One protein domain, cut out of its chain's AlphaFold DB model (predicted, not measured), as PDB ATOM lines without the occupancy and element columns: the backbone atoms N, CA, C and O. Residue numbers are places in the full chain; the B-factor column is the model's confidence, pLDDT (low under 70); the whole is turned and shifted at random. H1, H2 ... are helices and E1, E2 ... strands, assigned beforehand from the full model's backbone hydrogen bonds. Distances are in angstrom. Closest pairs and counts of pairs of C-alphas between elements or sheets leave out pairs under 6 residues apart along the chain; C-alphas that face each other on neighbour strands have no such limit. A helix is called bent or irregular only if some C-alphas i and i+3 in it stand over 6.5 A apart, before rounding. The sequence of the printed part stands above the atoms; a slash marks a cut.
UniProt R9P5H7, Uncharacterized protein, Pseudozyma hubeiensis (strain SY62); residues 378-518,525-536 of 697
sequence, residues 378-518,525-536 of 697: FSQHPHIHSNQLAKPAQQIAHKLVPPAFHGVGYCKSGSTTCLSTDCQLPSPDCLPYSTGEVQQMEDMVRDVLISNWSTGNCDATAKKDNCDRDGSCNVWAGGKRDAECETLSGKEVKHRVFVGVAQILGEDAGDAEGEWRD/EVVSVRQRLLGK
ATOM      1  N   PHE A 378     123.523 113.706 107.894       60.16
ATOM      2  CA  PHE A 378     123.064 113.635 106.500       60.16
ATOM      3  C   PHE A 378     124.188 113.488 105.476       60.16
ATOM      4  O   PHE A 378     123.986 112.816 104.463       60.16
ATOM      5  N   SER A 379     125.360 114.065 105.747       60.94
ATOM      6  CA  SER A 379     126.552 113.934 104.905       60.94
ATOM      7  C   SER A 379     127.111 112.513 104.973       60.94
ATOM      8  O   SER A 379     127.496 111.945 103.954       60.94
ATOM      9  N   GLN A 380     127.086 111.901 106.162       62.28
ATOM     10  CA  GLN A 380     127.545 110.525 106.374       62.28
ATOM     11  C   GLN A 380     126.514 109.475 105.922       62.28
ATOM     12  O   GLN A 380     126.887 108.377 105.502       62.28
ATOM     13  N   HIS A 381     125.215 109.791 105.983       71.31
ATOM     14  CA  HIS A 381     124.133 108.845 105.700       71.31
ATOM     15  C   HIS A 381     122.987 109.481 104.874       71.31
ATOM     16  O   HIS A 381     121.886 109.706 105.392       71.31
ATOM     17  N   PRO A 382     123.171 109.699 103.556       69.88
ATOM     18  CA  PRO A 382     122.180 110.359 102.690       69.88
ATOM     19  C   PRO A 382     120.850 109.595 102.520       69.88
ATOM     20  O   PRO A 382     119.891 110.139 101.961       69.88
ATOM     21  N   HIS A 383     120.781 108.350 103.003       76.88
ATOM     22  CA  HIS A 383     119.630 107.445 102.920       76.88
ATOM     23  C   HIS A 383     118.870 107.261 104.246       76.88
ATOM     24  O   HIS A 383     118.041 106.358 104.340       76.88
ATOM     25  N   ILE A 384     119.121 108.089 105.265       82.44
ATOM     26  CA  ILE A 384     118.355 108.024 106.518       82.44
ATOM     27  C   ILE A 384     116.863 108.268 106.263       82.44
ATOM     28  O   ILE A 384     116.448 109.254 105.648       82.44
ATOM     29  N   HIS A 385     116.043 107.356 106.777       87.31
ATOM     30  CA  HIS A 385     114.597 107.514 106.869       87.31
ATOM     31  C   HIS A 385     114.221 108.258 108.160       87.31
ATOM     32  O   HIS A 385     114.906 108.142 109.173       87.31
ATOM     33  N   SER A 386     113.092 108.976 108.164       85.50
ATOM     34  CA  SER A 386     112.616 109.742 109.333       85.50
ATOM     35  C   SER A 386     112.584 108.924 110.640       85.50
ATOM     36  O   SER A 386     113.026 109.402 111.683       85.50
ATOM     37  N   ASN A 387     112.158 107.656 110.584       86.88
ATOM     38  CA  ASN A 387     112.123 106.753 111.743       86.88
ATOM     39  C   ASN A 387     113.514 106.329 112.260       86.88
ATOM     40  O   ASN A 387     113.618 105.826 113.375       86.88
ATOM     41  N   GLN A 388     114.581 106.525 111.480       90.56
ATOM     42  CA  GLN A 388     115.953 106.217 111.880       90.56
ATOM     43  C   GLN A 388     116.631 107.379 112.627       90.56
ATOM     44  O   GLN A 388     117.626 107.130 113.301       90.56
ATOM     45  N   LEU A 389     116.092 108.610 112.588       89.81
ATOM     46  CA  LEU A 389     116.662 109.766 113.302       89.81
ATOM     47  C   LEU A 389     116.615 109.651 114.830       89.81
ATOM     48  O   LEU A 389     117.483 110.193 115.515       89.81
ATOM     49  N   ALA A 390     115.614 108.955 115.377       91.69
ATOM     50  CA  ALA A 390     115.380 108.926 116.819       91.69
ATOM     51  C   ALA A 390     116.558 108.325 117.606       91.69
ATOM     52  O   ALA A 390     116.903 108.813 118.681       91.69
ATOM     53  N   LYS A 391     117.222 107.299 117.053       91.75
ATOM     54  CA  LYS A 391     118.335 106.608 117.720       91.75
ATOM     55  C   LYS A 391     119.621 107.459 117.769       91.75
ATOM     56  O   LYS A 391     120.151 107.603 118.870       91.75
ATOM     57  N   PRO A 392     120.108 108.079 116.672       88.12
ATOM     58  CA  PRO A 392     121.176 109.078 116.737       88.12
ATOM     59  C   PRO A 392     120.836 110.269 117.641       88.12
ATOM     60  O   PRO A 392     121.689 110.698 118.414       88.12
ATOM     61  N   ALA A 393     119.592 110.767 117.610       90.44
ATOM     62  CA  ALA A 393     119.174 111.899 118.439       90.44
ATOM     63  C   ALA A 393     119.271 111.568 119.935       90.44
ATOM     64  O   ALA A 393     119.893 112.319 120.685       90.44
ATOM     65  N   GLN A 394     118.751 110.406 120.357       93.75
ATOM     66  CA  GLN A 394     118.883 109.925 121.738       93.75
ATOM     67  C   GLN A 394     120.358 109.743 122.122       93.75
ATOM     68  O   GLN A 394     120.762 110.144 123.208       93.75
ATOM     69  N   GLN A 395     121.183 109.174 121.237       89.62
ATOM     70  CA  GLN A 395     122.611 108.967 121.508       89.62
ATOM     71  C   GLN A 395     123.394 110.275 121.672       89.62
ATOM     72  O   GLN A 395     124.356 110.300 122.437       89.62
ATOM     73  N   ILE A 396     123.017 111.345 120.966       86.56
ATOM     74  CA  ILE A 396     123.613 112.674 121.155       86.56
ATOM     75  C   ILE A 396     123.079 113.318 122.440       86.56
ATOM     76  O   ILE A 396     123.885 113.778 123.248       86.56
ATOM     77  N   ALA A 397     121.765 113.290 122.683       89.75
ATOM     78  CA  ALA A 397     121.161 113.839 123.898       89.75
ATOM     79  C   ALA A 397     121.741 113.201 125.175       89.75
ATOM     80  O   ALA A 397     122.237 113.913 126.045       89.75
ATOM     81  N   HIS A 398     121.819 111.868 125.226       91.50
ATOM     82  CA  HIS A 398     122.394 111.105 126.342       91.50
ATOM     83  C   HIS A 398     123.904 111.339 126.552       91.50
ATOM     84  O   HIS A 398     124.429 111.155 127.647       91.50
ATOM     85  N   LYS A 399     124.636 111.781 125.520       86.19
ATOM     86  CA  LYS A 399     126.045 112.201 125.653       86.19
ATOM     87  C   LYS A 399     126.204 113.656 126.096       86.19
ATOM     88  O   LYS A 399     127.265 114.008 126.604       86.19
ATOM     89  N   LEU A 400     125.198 114.498 125.866       83.62
ATOM     90  CA  LEU A 400     125.229 115.933 126.154       83.62
ATOM     91  C   LEU A 400     124.669 116.274 127.535       83.62
ATOM     92  O   LEU A 400     125.265 117.068 128.259       83.62
ATOM     93  N   VAL A 401     123.521 115.695 127.886       91.25
ATOM     94  CA  VAL A 401     122.702 116.153 129.011       91.25
ATOM     95  C   VAL A 401     123.245 115.679 130.367       91.25
ATOM     96  O   VAL A 401     123.564 116.549 131.179       91.25
ATOM     97  N   PRO A 402     123.472 114.376 130.645       90.56
ATOM     98  CA  PRO A 402     123.985 113.944 131.949       90.56
ATOM     99  C   PRO A 402     125.296 114.628 132.384       90.56
ATOM    100  O   PRO A 402     125.384 115.031 133.545       90.56
ATOM    101  N   PRO A 403     126.299 114.858 131.504       83.94
ATOM    102  CA  PRO A 403     127.501 115.604 131.881       83.94
ATOM    103  C   PRO A 403     127.256 117.081 132.221       83.94
ATOM    104  O   PRO A 403     128.025 117.642 132.999       83.94
ATOM    105  N   ALA A 404     126.213 117.712 131.668       83.81
ATOM    106  CA  ALA A 404     125.853 119.097 131.985       83.81
ATOM    107  C   ALA A 404     125.233 119.222 133.388       83.81
ATOM    108  O   ALA A 404     125.506 120.189 134.095       83.81
ATOM    109  N   PHE A 405     124.474 118.207 133.812       89.94
ATOM    110  CA  PHE A 405     123.884 118.112 135.153       89.94
ATOM    111  C   PHE A 405     124.839 117.511 136.207       89.94
ATOM    112  O   PHE A 405     124.568 117.566 137.408       89.94
ATOM    113  N   HIS A 406     125.990 116.956 135.809       88.62
ATOM    114  CA  HIS A 406     126.903 116.272 136.729       88.62
ATOM    115  C   HIS A 406     127.650 117.222 137.688       88.62
ATOM    116  O   HIS A 406     128.714 117.772 137.382       88.62
ATOM    117  N   GLY A 407     127.140 117.321 138.918       86.56
ATOM    118  CA  GLY A 407     127.655 118.221 139.953       86.56
ATOM    119  C   GLY A 407     126.879 119.532 140.066       86.56
ATOM    120  O   GLY A 407     127.296 120.409 140.820       86.56
ATOM    121  N   VAL A 408     125.763 119.652 139.348       92.44
ATOM    122  CA  VAL A 408     124.809 120.758 139.449       92.44
ATOM    123  C   VAL A 408     123.507 120.211 140.040       92.44
ATOM    124  O   VAL A 408     123.135 119.058 139.820       92.44
ATOM    125  N   GLY A 409     122.839 121.027 140.838       94.31
ATOM    126  CA  GLY A 409     121.550 120.750 141.452       94.31
ATOM    127  C   GLY A 409     120.672 121.996 141.435       94.31
ATOM    128  O   GLY A 409     121.068 123.021 140.883       94.31
ATOM    129  N   TYR A 410     119.518 121.920 142.085       94.38
ATOM    130  CA  TYR A 410     118.639 123.059 142.333       94.38
ATOM    131  C   TYR A 410     118.537 123.365 143.828       94.38
ATOM    132  O   TYR A 410     118.657 122.484 144.686       94.38
ATOM    133  N   CYS A 411     118.313 124.632 144.161       95.38
ATOM    134  CA  CYS A 411     118.195 125.059 145.548       95.38
ATOM    135  C   CYS A 411     116.860 124.624 146.156       95.38
ATOM    136  O   CYS A 411     115.779 124.885 145.621       95.38
ATOM    137  N   LYS A 412     116.919 124.003 147.337       94.69
ATOM    138  CA  LYS A 412     115.729 123.677 148.125       94.69
ATOM    139  C   LYS A 412     114.936 124.946 148.457       94.69
ATOM    140  O   LYS A 412     115.487 125.927 148.958       94.69
ATOM    141  N   SER A 413     113.621 124.912 148.234       91.62
ATOM    142  CA  SER A 413     112.738 126.062 148.453       91.62
ATOM    143  C   SER A 413     112.849 126.615 149.879       91.62
ATOM    144  O   SER A 413     112.673 125.883 150.854       91.62
ATOM    145  N   GLY A 414     113.116 127.918 149.994       90.69
ATOM    146  CA  GLY A 414     113.299 128.596 151.281       90.69
ATOM    147  C   GLY A 414     114.679 128.414 151.921       90.69
ATOM    148  O   GLY A 414     114.842 128.791 153.081       90.69
ATOM    149  N   SER A 415     115.664 127.859 151.206       92.38
ATOM    150  CA  SER A 415     117.054 127.869 151.664       92.38
ATOM    151  C   SER A 415     117.570 129.296 151.872       92.38
ATOM    152  O   SER A 415     117.304 130.197 151.078       92.38
ATOM    153  N   THR A 416     118.353 129.485 152.934       92.38
ATOM    154  CA  THR A 416     119.129 130.710 153.177       92.38
ATOM    155  C   THR A 416     120.590 130.585 152.747       92.38
ATOM    156  O   THR A 416     121.307 131.581 152.752       92.38
ATOM    157  N   THR A 417     121.049 129.376 152.408       88.81
ATOM    158  CA  THR A 417     122.429 129.088 151.974       88.81
ATOM    159  C   THR A 417     122.551 128.989 150.453       88.81
ATOM    160  O   THR A 417     123.620 129.233 149.899       88.81
ATOM    161  N   CYS A 418     121.440 128.695 149.781       90.94
ATOM    162  CA  CYS A 418     121.342 128.440 148.356       90.94
ATOM    163  C   CYS A 418     120.453 129.531 147.721       90.94
ATOM    164  O   CYS A 418     119.233 129.510 147.865       90.94
ATOM    165  N   LEU A 419     121.086 130.546 147.112       80.38
ATOM    166  CA  LEU A 419     120.454 131.830 146.739       80.38
ATOM    167  C   LEU A 419     119.984 131.931 145.276       80.38
ATOM    168  O   LEU A 419     119.372 132.930 144.895       80.38
ATOM    169  N   SER A 420     120.297 130.938 144.451       81.25
ATOM    170  CA  SER A 420     119.945 130.855 143.027       81.25
ATOM    171  C   SER A 420     118.864 129.790 142.792       81.25
ATOM    172  O   SER A 420     118.441 129.110 143.720       81.25
ATOM    173  N   THR A 421     118.364 129.653 141.564       80.50
ATOM    174  CA  THR A 421     117.555 128.483 141.169       80.50
ATOM    175  C   THR A 421     118.402 127.215 141.187       80.50
ATOM    176  O   THR A 421     117.992 126.193 141.730       80.50
ATOM    177  N   ASP A 422     119.619 127.342 140.667       85.81
ATOM    178  CA  ASP A 422     120.594 126.279 140.454       85.81
ATOM    179  C   ASP A 422     121.770 126.423 141.424       85.81
ATOM    180  O   ASP A 422     122.058 127.511 141.929       85.81
ATOM    181  N   CYS A 423     122.479 125.337 141.695       92.25
ATOM    182  CA  CYS A 423     123.555 125.298 142.678       92.25
ATOM    183  C   CYS A 423     124.577 124.209 142.363       92.25
ATOM    184  O   CYS A 423     124.323 123.301 141.576       92.25
ATOM    185  N   GLN A 424     125.748 124.282 142.993       91.38
ATOM    186  CA  GLN A 424     126.776 123.254 142.846       91.38
ATOM    187  C   GLN A 424     126.726 122.233 143.968       91.38
ATOM    188  O   GLN A 424     126.647 122.575 145.145       91.38
ATOM    189  N   LEU A 425     126.828 120.960 143.611       90.38
ATOM    190  CA  LEU A 425     126.904 119.870 144.572       90.38
ATOM    191  C   LEU A 425     128.342 119.731 145.105       90.38
ATOM    192  O   LEU A 425     129.282 119.802 144.309       90.38
ATOM    193  N   PRO A 426     128.542 119.483 146.414       94.12
ATOM    194  CA  PRO A 426     127.535 119.195 147.441       94.12
ATOM    195  C   PRO A 426     127.255 120.400 148.371       94.12
ATOM    196  O   PRO A 426     127.342 120.266 149.591       94.12
ATOM    197  N   SER A 427     126.974 121.600 147.839       93.06
ATOM    198  CA  SER A 427     126.706 122.770 148.697       93.06
ATOM    199  C   SER A 427     125.449 122.589 149.577       93.06
ATOM    200  O   SER A 427     124.529 121.861 149.195       93.06
ATOM    201  N   PRO A 428     125.390 123.215 150.772       95.06
ATOM    202  CA  PRO A 428     124.237 123.099 151.664       95.06
ATOM    203  C   PRO A 428     122.923 123.507 150.983       95.06
ATOM    204  O   PRO A 428     122.890 124.459 150.210       95.06
ATOM    205  N   ASP A 429     121.852 122.759 151.267       94.88
ATOM    206  CA  ASP A 429     120.524 122.872 150.633       94.88
ATOM    207  C   ASP A 429     120.476 122.710 149.095       94.88
ATOM    208  O   ASP A 429     119.399 122.855 148.506       94.88
ATOM    209  N   CYS A 430     121.585 122.351 148.444       96.62
ATOM    210  CA  CYS A 430     121.601 121.999 147.031       96.62
ATOM    211  C   CYS A 430     121.135 120.553 146.826       96.62
ATOM    212  O   CYS A 430     121.741 119.613 147.346       96.62
ATOM    213  N   LEU A 431     120.055 120.365 146.068       96.31
ATOM    214  CA  LEU A 431     119.492 119.054 145.760       96.31
ATOM    215  C   LEU A 431     119.906 118.637 144.344       96.31
ATOM    216  O   LEU A 431     119.721 119.422 143.417       96.31
ATOM    217  N   PRO A 432     120.459 117.427 144.134       96.12
ATOM    218  CA  PRO A 432     120.762 116.958 142.789       96.12
ATOM    219  C   PRO A 432     119.478 116.826 141.971       96.12
ATOM    220  O   PRO A 432     118.450 116.386 142.493       96.12
ATOM    221  N   TYR A 433     119.563 117.130 140.677       94.12
ATOM    222  CA  TYR A 433     118.509 116.759 139.737       94.12
ATOM    223  C   TYR A 433     118.289 115.247 139.773       94.12
ATOM    224  O   TYR A 433     119.238 114.458 139.748       94.12
ATOM    225  N   SER A 434     117.027 114.838 139.850       95.44
ATOM    226  CA  SER A 434     116.656 113.430 139.808       95.44
ATOM    227  C   SER A 434     116.934 112.837 138.427       95.44
ATOM    228  O   SER A 434     116.938 113.531 137.409       95.44
ATOM    229  N   THR A 435     117.107 111.517 138.368       93.19
ATOM    230  CA  THR A 435     117.269 110.803 137.093       93.19
ATOM    231  C   THR A 435     116.091 111.028 136.142       93.19
ATOM    232  O   THR A 435     116.299 111.065 134.935       93.19
ATOM    233  N   GLY A 436     114.876 111.241 136.666       94.25
ATOM    234  CA  GLY A 436     113.697 111.589 135.870       94.25
ATOM    235  C   GLY A 436     113.780 112.980 135.232       94.25
ATOM    236  O   GLY A 436     113.458 113.122 134.058       94.25
ATOM    237  N   GLU A 437     114.261 113.990 135.963       92.50
ATOM    238  CA  GLU A 437     114.452 115.352 135.432       92.50
ATOM    239  C   GLU A 437     115.572 115.392 134.379       92.50
ATOM    240  O   GLU A 437     115.409 115.994 133.318       92.50
ATOM    241  N   VAL A 438     116.681 114.681 134.617       92.56
ATOM    242  CA  VAL A 438     117.770 114.546 133.632       92.56
ATOM    243  C   VAL A 438     117.285 113.807 132.376       92.56
ATOM    244  O   VAL A 438     117.583 114.243 131.265       92.56
ATOM    245  N   GLN A 439     116.480 112.745 132.521       94.50
ATOM    246  CA  GLN A 439     115.892 112.032 131.381       94.50
ATOM    247  C   GLN A 439     114.886 112.898 130.608       94.50
ATOM    248  O   GLN A 439     114.866 112.861 129.381       94.50
ATOM    249  N   GLN A 440     114.096 113.727 131.297       92.00
ATOM    250  CA  GLN A 440     113.188 114.676 130.650       92.00
ATOM    251  C   GLN A 440     113.962 115.711 129.816       92.00
ATOM    252  O   GLN A 440     113.557 116.034 128.700       92.00
ATOM    253  N   MET A 441     115.102 116.199 130.318       90.31
ATOM    254  CA  MET A 441     115.997 117.077 129.556       90.31
ATOM    255  C   MET A 441     116.641 116.357 128.359       90.31
ATOM    256  O   MET A 441     116.745 116.954 127.288       90.31
ATOM    257  N   GLU A 442     117.029 115.081 128.492       92.56
ATOM    258  CA  GLU A 442     117.475 114.262 127.353       92.56
ATOM    259  C   GLU A 442     116.393 114.153 126.276       92.56
ATOM    260  O   GLU A 442     116.679 114.358 125.098       92.56
ATOM    261  N   ASP A 443     115.156 113.857 126.674       93.88
ATOM    262  CA  ASP A 443     114.031 113.691 125.760       93.88
ATOM    263  C   ASP A 443     113.713 114.996 125.014       93.88
ATOM    264  O   ASP A 443     113.541 114.980 123.796       93.88
ATOM    265  N   MET A 444     113.732 116.144 125.700       90.81
ATOM    266  CA  MET A 444     113.535 117.448 125.054       90.81
ATOM    267  C   MET A 444     114.669 117.791 124.074       90.81
ATOM    268  O   MET A 444     114.403 118.224 122.951       90.81
ATOM    269  N   VAL A 445     115.934 117.553 124.446       90.50
ATOM    270  CA  VAL A 445     117.083 117.779 123.546       90.50
ATOM    271  C   VAL A 445     117.038 116.831 122.343       90.50
ATOM    272  O   VAL A 445     117.288 117.264 121.217       90.50
ATOM    273  N   ARG A 446     116.665 115.559 122.541       94.25
ATOM    274  CA  ARG A 446     116.415 114.602 121.453       94.25
ATOM    275  C   ARG A 446     115.345 115.129 120.506       94.25
ATOM    276  O   ARG A 446     115.555 115.101 119.297       94.25
ATOM    277  N   ASP A 447     114.216 115.591 121.026       91.44
ATOM    278  CA  ASP A 447     113.085 116.005 120.197       91.44
ATOM    279  C   ASP A 447     113.419 117.277 119.393       91.44
ATOM    280  O   ASP A 447     113.053 117.373 118.220       91.44
ATOM    281  N   VAL A 448     114.233 118.189 119.943       91.12
ATOM    282  CA  VAL A 448     114.831 119.313 119.194       91.12
ATOM    283  C   VAL A 448     115.801 118.842 118.105       91.12
ATOM    284  O   VAL A 448     115.775 119.391 117.002       91.12
ATOM    285  N   LEU A 449     116.632 117.824 118.355       90.25
ATOM    286  CA  LEU A 449     117.507 117.244 117.324       90.25
ATOM    287  C   LEU A 449     116.687 116.600 116.195       90.25
ATOM    288  O   LEU A 449     116.931 116.899 115.028       90.25
ATOM    289  N   ILE A 450     115.678 115.785 116.527       92.00
ATOM    290  CA  ILE A 450     114.769 115.165 115.549       92.00
ATOM    291  C   ILE A 450     114.046 116.243 114.740       92.00
ATOM    292  O   ILE A 450     114.041 116.163 113.513       92.00
ATOM    293  N   SER A 451     113.480 117.259 115.402       90.88
ATOM    294  CA  SER A 451     112.777 118.360 114.739       90.88
ATOM    295  C   SER A 451     113.687 119.050 113.727       90.88
ATOM    296  O   SER A 451     113.334 119.129 112.553       90.88
ATOM    297  N   ASN A 452     114.888 119.463 114.141       90.38
ATOM    298  CA  ASN A 452     115.830 120.163 113.269       90.38
ATOM    299  C   ASN A 452     116.310 119.309 112.096       90.38
ATOM    300  O   ASN A 452     116.330 119.786 110.965       90.38
ATOM    301  N   TRP A 453     116.629 118.037 112.330       90.94
ATOM    302  CA  TRP A 453     117.000 117.101 111.269       90.94
ATOM    303  C   TRP A 453     115.830 116.738 110.344       90.94
ATOM    304  O   TRP A 453     116.049 116.338 109.204       90.94
ATOM    305  N   SER A 454     114.586 116.882 110.801       93.19
ATOM    306  CA  SER A 454     113.392 116.740 109.961       93.19
ATOM    307  C   SER A 454     112.978 118.002 109.222       93.19
ATOM    308  O   SER A 454     112.147 117.899 108.320       93.19
ATOM    309  N   THR A 455     113.601 119.147 109.507       94.56
ATOM    310  CA  THR A 455     113.436 120.374 108.722       94.56
ATOM    311  C   THR A 455     114.548 120.565 107.696       94.56
ATOM    312  O   THR A 455     115.708 120.254 107.951       94.56
ATOM    313  N   GLY A 456     114.181 121.095 106.536       95.31
ATOM    314  CA  GLY A 456     115.074 121.588 105.493       95.31
ATOM    315  C   GLY A 456     114.721 123.024 105.104       95.31
ATOM    316  O   GLY A 456     113.811 123.620 105.687       95.31
ATOM    317  N   ASN A 457     115.419 123.550 104.101       95.81
ATOM    318  CA  ASN A 457     115.120 124.827 103.461       95.81
ATOM    319  C   ASN A 457     114.405 124.617 102.114       95.81
ATOM    320  O   ASN A 457     114.626 123.627 101.416       95.81
ATOM    321  N   CYS A 458     113.574 125.575 101.716       95.69
ATOM    322  CA  CYS A 458     112.850 125.574 100.450       95.69
ATOM    323  C   CYS A 458     112.580 126.998  99.947       95.69
ATOM    324  O   CYS A 458     112.533 127.964 100.709       95.69
ATOM    325  N   ASP A 459     112.350 127.136  98.640       95.38
ATOM    326  CA  ASP A 459     111.922 128.403  98.050       95.38
ATOM    327  C   ASP A 459     110.433 128.663  98.340       95.38
ATOM    328  O   ASP A 459     109.544 128.155  97.649       95.38
ATOM    329  N   ALA A 460     110.162 129.509  99.338       92.38
ATOM    330  CA  ALA A 460     108.815 129.949  99.709       92.38
ATOM    331  C   ALA A 460     108.040 130.620  98.551       92.38
ATOM    332  O   ALA A 460     106.806 130.655  98.559       92.38
ATOM    333  N   THR A 461     108.724 131.132  97.518       92.25
ATOM    334  CA  THR A 461     108.065 131.723  96.341       92.25
ATOM    335  C   THR A 461     107.505 130.672  95.381       92.25
ATOM    336  O   THR A 461     106.550 130.960  94.651       92.25
ATOM    337  N   ALA A 462     108.012 129.435  95.431       87.81
ATOM    338  CA  ALA A 462     107.613 128.342  94.545       87.81
ATOM    339  C   ALA A 462     106.219 127.754  94.850       87.81
ATOM    340  O   ALA A 462     105.738 126.934  94.070       87.81
ATOM    341  N   LYS A 463     105.557 128.179  95.944       81.12
ATOM    342  CA  LYS A 463     104.209 127.744  96.377       81.12
ATOM    343  C   LYS A 463     104.020 126.221  96.366       81.12
ATOM    344  O   LYS A 463     103.191 125.690  95.630       81.12
ATOM    345  N   LYS A 464     104.788 125.534  97.209       86.56
ATOM    346  CA  LYS A 464     104.748 124.076  97.374       86.56
ATOM    347  C   LYS A 464     104.055 123.704  98.679       86.56
ATOM    348  O   LYS A 464     104.258 124.374  99.685       86.56
ATOM    349  N   ASP A 465     103.291 122.615  98.674       91.19
ATOM    350  CA  ASP A 465     102.446 122.216  99.814       91.19
ATOM    351  C   ASP A 465     103.239 121.844 101.086       91.19
ATOM    352  O   ASP A 465     102.679 121.840 102.179       91.19
ATOM    353  N   ASN A 466     104.536 121.546 100.947       93.50
ATOM    354  CA  ASN A 466     105.457 121.217 102.042       93.50
ATOM    355  C   ASN A 466     106.432 122.364 102.393       93.50
ATOM    356  O   ASN A 466     107.297 122.176 103.241       93.50
ATOM    357  N   CYS A 467     106.319 123.532 101.752       95.94
ATOM    358  CA  CYS A 467     107.159 124.696 102.037       95.94
ATOM    359  C   CYS A 467     106.346 125.763 102.776       95.94
ATOM    360  O   CYS A 467     105.314 126.219 102.273       95.94
ATOM    361  N   ASP A 468     106.785 126.150 103.971       93.62
ATOM    362  CA  ASP A 468     106.146 127.214 104.736       93.62
ATOM    363  C   ASP A 468     106.541 128.617 104.237       93.62
ATOM    364  O   ASP A 468     107.221 128.800 103.224       93.62
ATOM    365  N   ARG A 469     106.028 129.649 104.916       93.00
ATOM    366  CA  ARG A 469     106.244 131.050 104.521       93.00
ATOM    367  C   ARG A 469     107.652 131.552 104.820       93.00
ATOM    368  O   ARG A 469     108.059 132.540 104.211       93.00
ATOM    369  N   ASP A 470     108.346 130.887 105.730       91.12
ATOM    370  CA  ASP A 470     109.665 131.266 106.226       91.12
ATOM    371  C   ASP A 470     110.772 130.512 105.467       91.12
ATOM    372  O   ASP A 470     111.960 130.699 105.729       91.12
ATOM    373  N   GLY A 471     110.388 129.692 104.480       94.19
ATOM    374  CA  GLY A 471     111.296 128.906 103.654       94.19
ATOM    375  C   GLY A 471     111.779 127.633 104.342       94.19
ATOM    376  O   GLY A 471     112.817 127.109 103.953       94.19
ATOM    377  N   SER A 472     111.055 127.129 105.347       93.81
ATOM    378  CA  SER A 472     111.303 125.808 105.928       93.81
ATOM    379  C   SER A 472     110.335 124.756 105.382       93.81
ATOM    380  O   SER A 472     109.194 125.035 105.017       93.81
ATOM    381  N   CYS A 473     110.804 123.515 105.314       96.06
ATOM    382  CA  CYS A 473     110.042 122.369 104.818       96.06
ATOM    383  C   CYS A 473     110.333 121.117 105.642       96.06
ATOM    384  O   CYS A 473     111.373 121.036 106.292       96.06
ATOM    385  N   ASN A 474     109.454 120.113 105.596       95.25
ATOM    386  CA  ASN A 474     109.771 118.812 106.186       95.25
ATOM    387  C   ASN A 474     110.583 117.982 105.187       95.25
ATOM    388  O   ASN A 474     110.087 117.677 104.102       95.25
ATOM    389  N   VAL A 475     111.784 117.539 105.562       94.12
ATOM    390  CA  VAL A 475     112.644 116.697 104.707       94.12
ATOM    391  C   VAL A 475     111.935 115.401 104.303       94.12
ATOM    392  O   VAL A 475     112.205 114.876 103.224       94.12
ATOM    393  N   TRP A 476     110.989 114.906 105.112       92.69
ATOM    394  CA  TRP A 476     110.152 113.750 104.774       92.69
ATOM    395  C   TRP A 476     108.661 114.096 104.685       92.69
ATOM    396  O   TRP A 476     107.945 114.082 105.687       92.69
ATOM    397  N   ALA A 477     108.166 114.301 103.464       91.00
ATOM    398  CA  ALA A 477     106.741 114.420 103.171       91.00
ATOM    399  C   ALA A 477     106.161 113.057 102.743       91.00
ATOM    400  O   ALA A 477     106.689 112.374 101.864       91.00
ATOM    401  N   GLY A 478     105.072 112.615 103.382       89.25
ATOM    402  CA  GLY A 478     104.412 111.344 103.036       89.25
ATOM    403  C   GLY A 478     105.296 110.094 103.203       89.25
ATOM    404  O   GLY A 478     105.116 109.113 102.484       89.25
ATOM    405  N   GLY A 479     106.279 110.133 104.111       88.62
ATOM    406  CA  GLY A 479     107.213 109.027 104.369       88.62
ATOM    407  C   GLY A 479     108.342 108.871 103.340       88.62
ATOM    408  O   GLY A 479     109.156 107.957 103.470       88.62
ATOM    409  N   LYS A 480     108.429 109.755 102.339       90.44
ATOM    410  CA  LYS A 480     109.532 109.822 101.370       90.44
ATOM    411  C   LYS A 480     110.307 111.118 101.562       90.44
ATOM    412  O   LYS A 480     109.737 112.100 102.024       90.44
ATOM    413  N   ARG A 481     111.596 111.120 101.211       90.50
ATOM    414  CA  ARG A 481     112.387 112.356 101.195       90.50
ATOM    415  C   ARG A 481     111.823 113.280 100.116       90.50
ATOM    416  O   ARG A 481     111.692 112.848  98.970       90.50
ATOM    417  N   ASP A 482     111.468 114.503 100.486       93.56
ATOM    418  CA  ASP A 482     111.050 115.520  99.527       93.56
ATOM    419  C   ASP A 482     112.293 116.003  98.766       93.56
ATOM    420  O   ASP A 482     113.246 116.497  99.364       93.56
ATOM    421  N   ALA A 483     112.304 115.808  97.447       92.62
ATOM    422  CA  ALA A 483     113.415 116.208  96.585       92.62
ATOM    423  C   ALA A 483     113.511 117.733  96.409       92.62
ATOM    424  O   ALA A 483     114.515 118.230  95.904       92.62
ATOM    425  N   GLU A 484     112.467 118.463  96.802       93.06
ATOM    426  CA  GLU A 484     112.376 119.916  96.717       93.06
ATOM    427  C   GLU A 484     112.654 120.608  98.061       93.06
ATOM    428  O   GLU A 484     112.632 121.839  98.129       93.06
ATOM    429  N   CYS A 485     112.923 119.818  99.107       95.81
ATOM    430  CA  CYS A 485     113.330 120.265 100.433       95.81
ATOM    431  C   CYS A 485     114.836 120.024 100.614       95.81
ATOM    432  O   CYS A 485     115.291 118.886 100.766       95.81
ATOM    433  N   GLU A 486     115.625 121.095 100.568       94.62
ATOM    434  CA  GLU A 486     117.075 121.029 100.721       94.62
ATOM    435  C   GLU A 486     117.430 120.746 102.186       94.62
ATOM    436  O   GLU A 486     116.950 121.414 103.100       94.62
ATOM    437  N   THR A 487     118.259 119.733 102.440       90.81
ATOM    438  CA  THR A 487     118.738 119.451 103.801       90.81
ATOM    439  C   THR A 487     119.606 120.595 104.302       90.81
ATOM    440  O   THR A 487     120.531 121.000 103.603       90.81
ATOM    441  N   LEU A 488     119.337 121.052 105.527       90.81
ATOM    442  CA  LEU A 488     120.138 122.063 106.217       90.81
ATOM    443  C   LEU A 488     121.626 121.697 106.201       90.81
ATOM    444  O   LEU A 488     121.995 120.553 106.480       90.81
ATOM    445  N   SER A 489     122.483 122.683 105.938       88.00
ATOM    446  CA  SER A 489     123.930 122.531 106.102       88.00
ATOM    447  C   SER A 489     124.300 122.331 107.577       88.00
ATOM    448  O   SER A 489     123.582 122.777 108.475       88.00
ATOM    449  N   GLY A 490     125.463 121.737 107.866       82.94
ATOM    450  CA  GLY A 490     125.932 121.545 109.245       82.94
ATOM    451  C   GLY A 490     125.987 122.835 110.082       82.94
ATOM    452  O   GLY A 490     125.741 122.798 111.290       82.94
ATOM    453  N   LYS A 491     126.226 123.999 109.449       85.69
ATOM    454  CA  LYS A 491     126.149 125.317 110.110       85.69
ATOM    455  C   LYS A 491     124.715 125.673 110.516       85.69
ATOM    456  O   LYS A 491     124.495 126.107 111.643       85.69
ATOM    457  N   GLU A 492     123.744 125.454 109.634       87.94
ATOM    458  CA  GLU A 492     122.326 125.728 109.900       87.94
ATOM    459  C   GLU A 492     121.732 124.743 110.906       87.94
ATOM    460  O   GLU A 492     121.020 125.168 111.813       87.94
ATOM    461  N   VAL A 493     122.077 123.451 110.818       85.94
ATOM    462  CA  VAL A 493     121.722 122.452 111.840       85.94
ATOM    463  C   VAL A 493     122.251 122.898 113.202       85.94
ATOM    464  O   VAL A 493     121.484 122.946 114.161       85.94
ATOM    465  N   LYS A 494     123.531 123.286 113.299       84.88
ATOM    466  CA  LYS A 494     124.124 123.777 114.552       84.88
ATOM    467  C   LYS A 494     123.394 125.016 115.086       84.88
ATOM    468  O   LYS A 494     123.105 125.063 116.280       84.88
ATOM    469  N   HIS A 495     123.079 125.984 114.225       86.12
ATOM    470  CA  HIS A 495     122.359 127.198 114.614       86.12
ATOM    471  C   HIS A 495     120.934 126.893 115.104       86.12
ATOM    472  O   HIS A 495     120.584 127.269 116.222       86.12
ATOM    473  N   ARG A 496     120.122 126.154 114.333       87.06
ATOM    474  CA  ARG A 496     118.738 125.850 114.734       87.06
ATOM    475  C   ARG A 496     118.661 124.913 115.950       87.06
ATOM    476  O   ARG A 496     117.760 125.059 116.772       87.06
ATOM    477  N   VAL A 497     119.618 123.993 116.122       86.44
ATOM    478  CA  VAL A 497     119.743 123.191 117.356       86.44
ATOM    479  C   VAL A 497     120.089 124.083 118.547       86.44
ATOM    480  O   VAL A 497     119.484 123.920 119.602       86.44
ATOM    481  N   PHE A 498     121.002 125.048 118.394       84.56
ATOM    482  CA  PHE A 498     121.312 126.006 119.457       84.56
ATOM    483  C   PHE A 498     120.082 126.838 119.857       84.56
ATOM    484  O   PHE A 498     119.748 126.873 121.039       84.56
ATOM    485  N   VAL A 499     119.356 127.413 118.890       84.56
ATOM    486  CA  VAL A 499     118.106 128.160 119.140       84.56
ATOM    487  C   VAL A 499     117.043 127.272 119.803       84.56
ATOM    488  O   VAL A 499     116.408 127.692 120.767       84.56
ATOM    489  N   GLY A 500     116.871 126.025 119.352       85.25
ATOM    490  CA  GLY A 500     115.912 125.088 119.949       85.25
ATOM    491  C   GLY A 500     116.264 124.680 121.386       85.25
ATOM    492  O   GLY A 500     115.377 124.572 122.229       85.25
ATOM    493  N   VAL A 501     117.552 124.503 121.701       83.50
ATOM    494  CA  VAL A 501     118.012 124.251 123.079       83.50
ATOM    495  C   VAL A 501     117.838 125.497 123.951       83.50
ATOM    496  O   VAL A 501     117.352 125.373 125.070       83.50
ATOM    497  N   ALA A 502     118.145 126.692 123.441       79.25
ATOM    498  CA  ALA A 502     117.903 127.955 124.143       79.25
ATOM    499  C   ALA A 502     116.411 128.127 124.507       79.25
ATOM    500  O   ALA A 502     116.086 128.464 125.645       79.25
ATOM    501  N   GLN A 503     115.496 127.778 123.593       82.25
ATOM    502  CA  GLN A 503     114.049 127.774 123.852       82.25
ATOM    503  C   GLN A 503     113.622 126.775 124.943       82.25
ATOM    504  O   GLN A 503     112.773 127.119 125.764       82.25
ATOM    505  N   ILE A 504     114.211 125.568 125.006       80.44
ATOM    506  CA  ILE A 504     113.958 124.610 126.109       80.44
ATOM    507  C   ILE A 504     114.358 125.218 127.461       80.44
ATOM    508  O   ILE A 504     113.673 125.011 128.460       80.44
ATOM    509  N   LEU A 505     115.453 125.979 127.487       79.75
ATOM    510  CA  LEU A 505     115.978 126.638 128.686       79.75
ATOM    511  C   LEU A 505     115.229 127.934 129.050       79.75
ATOM    512  O   LEU A 505     115.566 128.572 130.045       79.75
ATOM    513  N   GLY A 506     114.213 128.323 128.273       78.12
ATOM    514  CA  GLY A 506     113.440 129.544 128.496       78.12
ATOM    515  C   GLY A 506     114.168 130.835 128.106       78.12
ATOM    516  O   GLY A 506     113.767 131.906 128.558       78.12
ATOM    517  N   GLU A 507     115.222 130.761 127.286       77.50
ATOM    518  CA  GLU A 507     115.862 131.949 126.715       77.50
ATOM    519  C   GLU A 507     115.017 132.523 125.560       77.50
ATOM    520  O   GLU A 507     114.479 131.784 124.730       77.50
ATOM    521  N   ASP A 508     114.920 133.855 125.480       68.62
ATOM    522  CA  ASP A 508     114.226 134.540 124.384       68.62
ATOM    523  C   ASP A 508     114.971 134.303 123.060       68.62
ATOM    524  O   ASP A 508     116.070 134.816 122.835       68.62
ATOM    525  N   ALA A 509     114.359 133.545 122.146       61.97
ATOM    526  CA  ALA A 509     114.981 133.144 120.881       61.97
ATOM    527  C   ALA A 509     115.441 134.332 120.008       61.97
ATOM    528  O   ALA A 509     116.391 134.197 119.240       61.97
ATOM    529  N   GLY A 510     114.815 135.506 120.159       65.25
ATOM    530  CA  GLY A 510     115.211 136.729 119.457       65.25
ATOM    531  C   GLY A 510     116.621 137.223 119.809       65.25
ATOM    532  O   GLY A 510     117.300 137.762 118.935       65.25
ATOM    533  N   ASP A 511     117.094 136.987 121.038       59.53
ATOM    534  CA  ASP A 511     118.473 137.311 121.430       59.53
ATOM    535  C   ASP A 511     119.473 136.340 120.768       59.53
ATOM    536  O   ASP A 511     120.553 136.756 120.347       59.53
ATOM    537  N   ALA A 512     119.095 135.066 120.594       53.97
ATOM    538  CA  ALA A 512     119.919 134.050 119.928       53.97
ATOM    539  C   ALA A 512     119.966 134.207 118.392       53.97
ATOM    540  O   ALA A 512     121.007 133.970 117.778       53.97
ATOM    541  N   GLU A 513     118.872 134.633 117.751       57.25
ATOM    542  CA  GLU A 513     118.841 134.911 116.304       57.25
ATOM    543  C   GLU A 513     119.578 136.206 115.921       57.25
ATOM    544  O   GLU A 513     120.092 136.325 114.803       57.25
ATOM    545  N   GLY A 514     119.633 137.186 116.831       50.03
ATOM    546  CA  GLY A 514     120.314 138.463 116.612       50.03
ATOM    547  C   GLY A 514     121.843 138.354 116.579       50.03
ATOM    548  O   GLY A 514     122.475 139.038 115.775       50.03
ATOM    549  N   GLU A 515     122.431 137.483 117.409       47.94
ATOM    550  CA  GLU A 515     123.891 137.278 117.514       47.94
ATOM    551  C   GLU A 515     124.500 136.654 116.233       47.94
ATOM    552  O   GLU A 515     125.617 136.991 115.844       47.94
ATOM    553  N   TRP A 516     123.750 135.808 115.512       44.19
ATOM    554  CA  TRP A 516     124.288 134.957 114.435       44.19
ATOM    555  C   TRP A 516     124.405 135.587 113.037       44.19
ATOM    556  O   TRP A 516     125.021 134.985 112.156       44.19
ATOM    557  N   ARG A 517     123.820 136.766 112.779       49.22
ATOM    558  CA  ARG A 517     123.791 137.343 111.412       49.22
ATOM    559  C   ARG A 517     125.094 138.017 110.966       49.22
ATOM    560  O   ARG A 517     125.223 138.317 109.780       49.22
ATOM    561  N   ASP A 518     126.047 138.239 111.869       42.31
ATOM    562  CA  ASP A 518     127.348 138.825 111.540       42.31
ATOM    563  C   ASP A 518     128.414 137.737 111.313       42.31
ATOM    564  O   ASP A 518     128.871 137.071 112.240       42.31
ATOM    565  N   GLU A 525     131.143 131.872 120.794       49.97
ATOM    566  CA  GLU A 525     129.797 131.532 121.293       49.97
ATOM    567  C   GLU A 525     129.577 130.138 121.902       49.97
ATOM    568  O   GLU A 525     128.564 129.925 122.566       49.97
ATOM    569  N   VAL A 526     130.500 129.177 121.787       41.28
ATOM    570  CA  VAL A 526     130.235 127.832 122.357       41.28
ATOM    571  C   VAL A 526     130.557 127.730 123.854       41.28
ATOM    572  O   VAL A 526     129.894 126.983 124.576       41.28
ATOM    573  N   VAL A 527     131.470 128.568 124.365       39.50
ATOM    574  CA  VAL A 527     131.585 128.821 125.818       39.50
ATOM    575  C   VAL A 527     130.234 129.296 126.369       39.50
ATOM    576  O   VAL A 527     129.815 128.896 127.455       39.50
ATOM    577  N   SER A 528     129.546 130.115 125.567       43.88
ATOM    578  CA  SER A 528     128.274 130.748 125.887       43.88
ATOM    579  C   SER A 528     127.180 129.722 126.151       43.88
ATOM    580  O   SER A 528     126.516 129.869 127.157       43.88
ATOM    581  N   VAL A 529     127.022 128.644 125.369       40.12
ATOM    582  CA  VAL A 529     125.951 127.645 125.622       40.12
ATOM    583  C   VAL A 529     126.063 127.043 127.024       40.12
ATOM    584  O   VAL A 529     125.092 126.995 127.772       40.12
ATOM    585  N   ARG A 530     127.279 126.640 127.416       41.06
ATOM    586  CA  ARG A 530     127.543 126.029 128.724       41.06
ATOM    587  C   ARG A 530     127.515 127.043 129.871       41.06
ATOM    588  O   ARG A 530     127.112 126.693 130.974       41.06
ATOM    589  N   GLN A 531     127.929 128.287 129.629       41.97
ATOM    590  CA  GLN A 531     127.819 129.366 130.615       41.97
ATOM    591  C   GLN A 531     126.402 129.953 130.710       41.97
ATOM    592  O   GLN A 531     126.052 130.456 131.766       41.97
ATOM    593  N   ARG A 532     125.571 129.882 129.664       51.16
ATOM    594  CA  ARG A 532     124.160 130.313 129.650       51.16
ATOM    595  C   ARG A 532     123.278 129.282 130.357       51.16
ATOM    596  O   ARG A 532     122.548 129.673 131.260       51.16
ATOM    597  N   LEU A 533     123.516 127.986 130.109       43.12
ATOM    598  CA  LEU A 533     123.010 126.851 130.905       43.12
ATOM    599  C   LEU A 533     123.227 126.983 132.429       43.12
ATOM    600  O   LEU A 533     122.581 126.262 133.178       43.12
ATOM    601  N   LEU A 534     124.152 127.838 132.893       42.88
ATOM    602  CA  LEU A 534     124.578 127.919 134.300       42.88
ATOM    603  C   LEU A 534     124.656 129.354 134.878       42.88
ATOM    604  O   LEU A 534     125.125 129.516 136.002       42.88
ATOM    605  N   GLY A 535     124.302 130.414 134.131       40.81
ATOM    606  CA  GLY A 535     124.952 131.727 134.351       40.81
ATOM    607  C   GLY A 535     124.118 132.990 134.572       40.81
ATOM    608  O   GLY A 535     124.733 134.040 134.788       40.81
ATOM    609  N   LYS A 536     122.777 132.984 134.503       41.78
ATOM    610  CA  LYS A 536     121.993 134.231 134.674       41.78
ATOM    611  C   LYS A 536     120.625 134.092 135.357       41.78
ATOM    612  O   LYS A 536     119.598 134.153 134.695       41.78
TER     613      LYS A 536
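What this domain is: This is residues 378 to 518 and 525 to 536 of the 697 residues of an uncharacterized protein of Pseudozyma hubeiensis (strain SY62) (UniProt R9P5H7). This is an elongated body with a small head at each end: H1, H2 and H3 make the middle, H2 crossing both H1 and H3, with the little sheet of E1, E2 and E3 at one end and the hairpin of E4 and E5, with its long loops, at the other. H4 folds back on the end of H3, and H5 is close to H3. The printed part has 153 residues, in the order H1 E1 E2 E3 H2 E4 E5 H3 H4 H5, and is mostly helix. The three-stranded sheet runs E2, E1, E3 and the other is E4 and E5, both antiparallel. The whole is loose, with a radius of gyration of the C-alphas of 18.6 A and spans of 60 by 33 by 24 A.

Where its parts are: Pass residues 378 to 389, which hold no named element, and find C-alpha 390 at (115.380, 108.926, 116.819); there H1 begins and runs 22.2 A to residue 405. H1 is only just irregular: C-alphas 399 and 402 are 6.8 A apart. Then come E1, residues 408 to 411, E2, 422 to 424, and E3, 430 to 432. From C-alpha 435 at (117.269, 110.803, 137.093), H2 runs 28.0 A to residue 454. E4, 455 to 457, follows directly, and E5 is 472 to 474. H3, 490 to 504, is 20.9 A long; H4 is 509 to 515, and H5, 526 to 532, ends at C-alpha 532, (124.160, 130.313, 129.650).

How they stand to each other: Look first at H1, which touches H2 at Ala 393 and Arg 446, their closest C-alphas, 4.9 A apart; they run opposite ways at a steep tilt of 45 degrees. A tight link of 2 residues joins H1 to the inner strand E1, which is the antiparallel neighbour of E2, with N 409 and O 423 within hydrogen-bond range at 2.8 A, and of E3, with N 410 and O 431 within range at 2.8 A. H2 touches H3 with residues 444 to 453 alone, closest at the C-alphas of Val 448 and Gly 500, 5.9 A, opposite ways at a steep tilt of 40 degrees. In the hairpin E4 and E5, N 456 and O 473 are 2.8 A apart. H3 and H4 form a helical hairpin, closest at the C-alphas of Val 499 and Ala 509, 6.1 A. H5 is close to H3 but not clearly touching, at a shallow tilt of 5 degrees. Every O i to N i+4 pair is within hydrogen-bond range in H2 and H3; it is 9 of 12 in H1, and 2 of 3 in both H4 and H5.

The domain as a whole: The C-alphas farthest apart are those of Thr 416 and Ala 462, 59.8 A. Residues 519 to 524 are not printed, and C-alphas 518 and 525 stand 12.4 A apart across the cut. The links from E4 to E5 and from E5 to H3 are long. Confidence is under 70 at residues 378 to 380, 382, 508 to 518 and 525 to 536; the mean pLDDT of the printed part is 82.9.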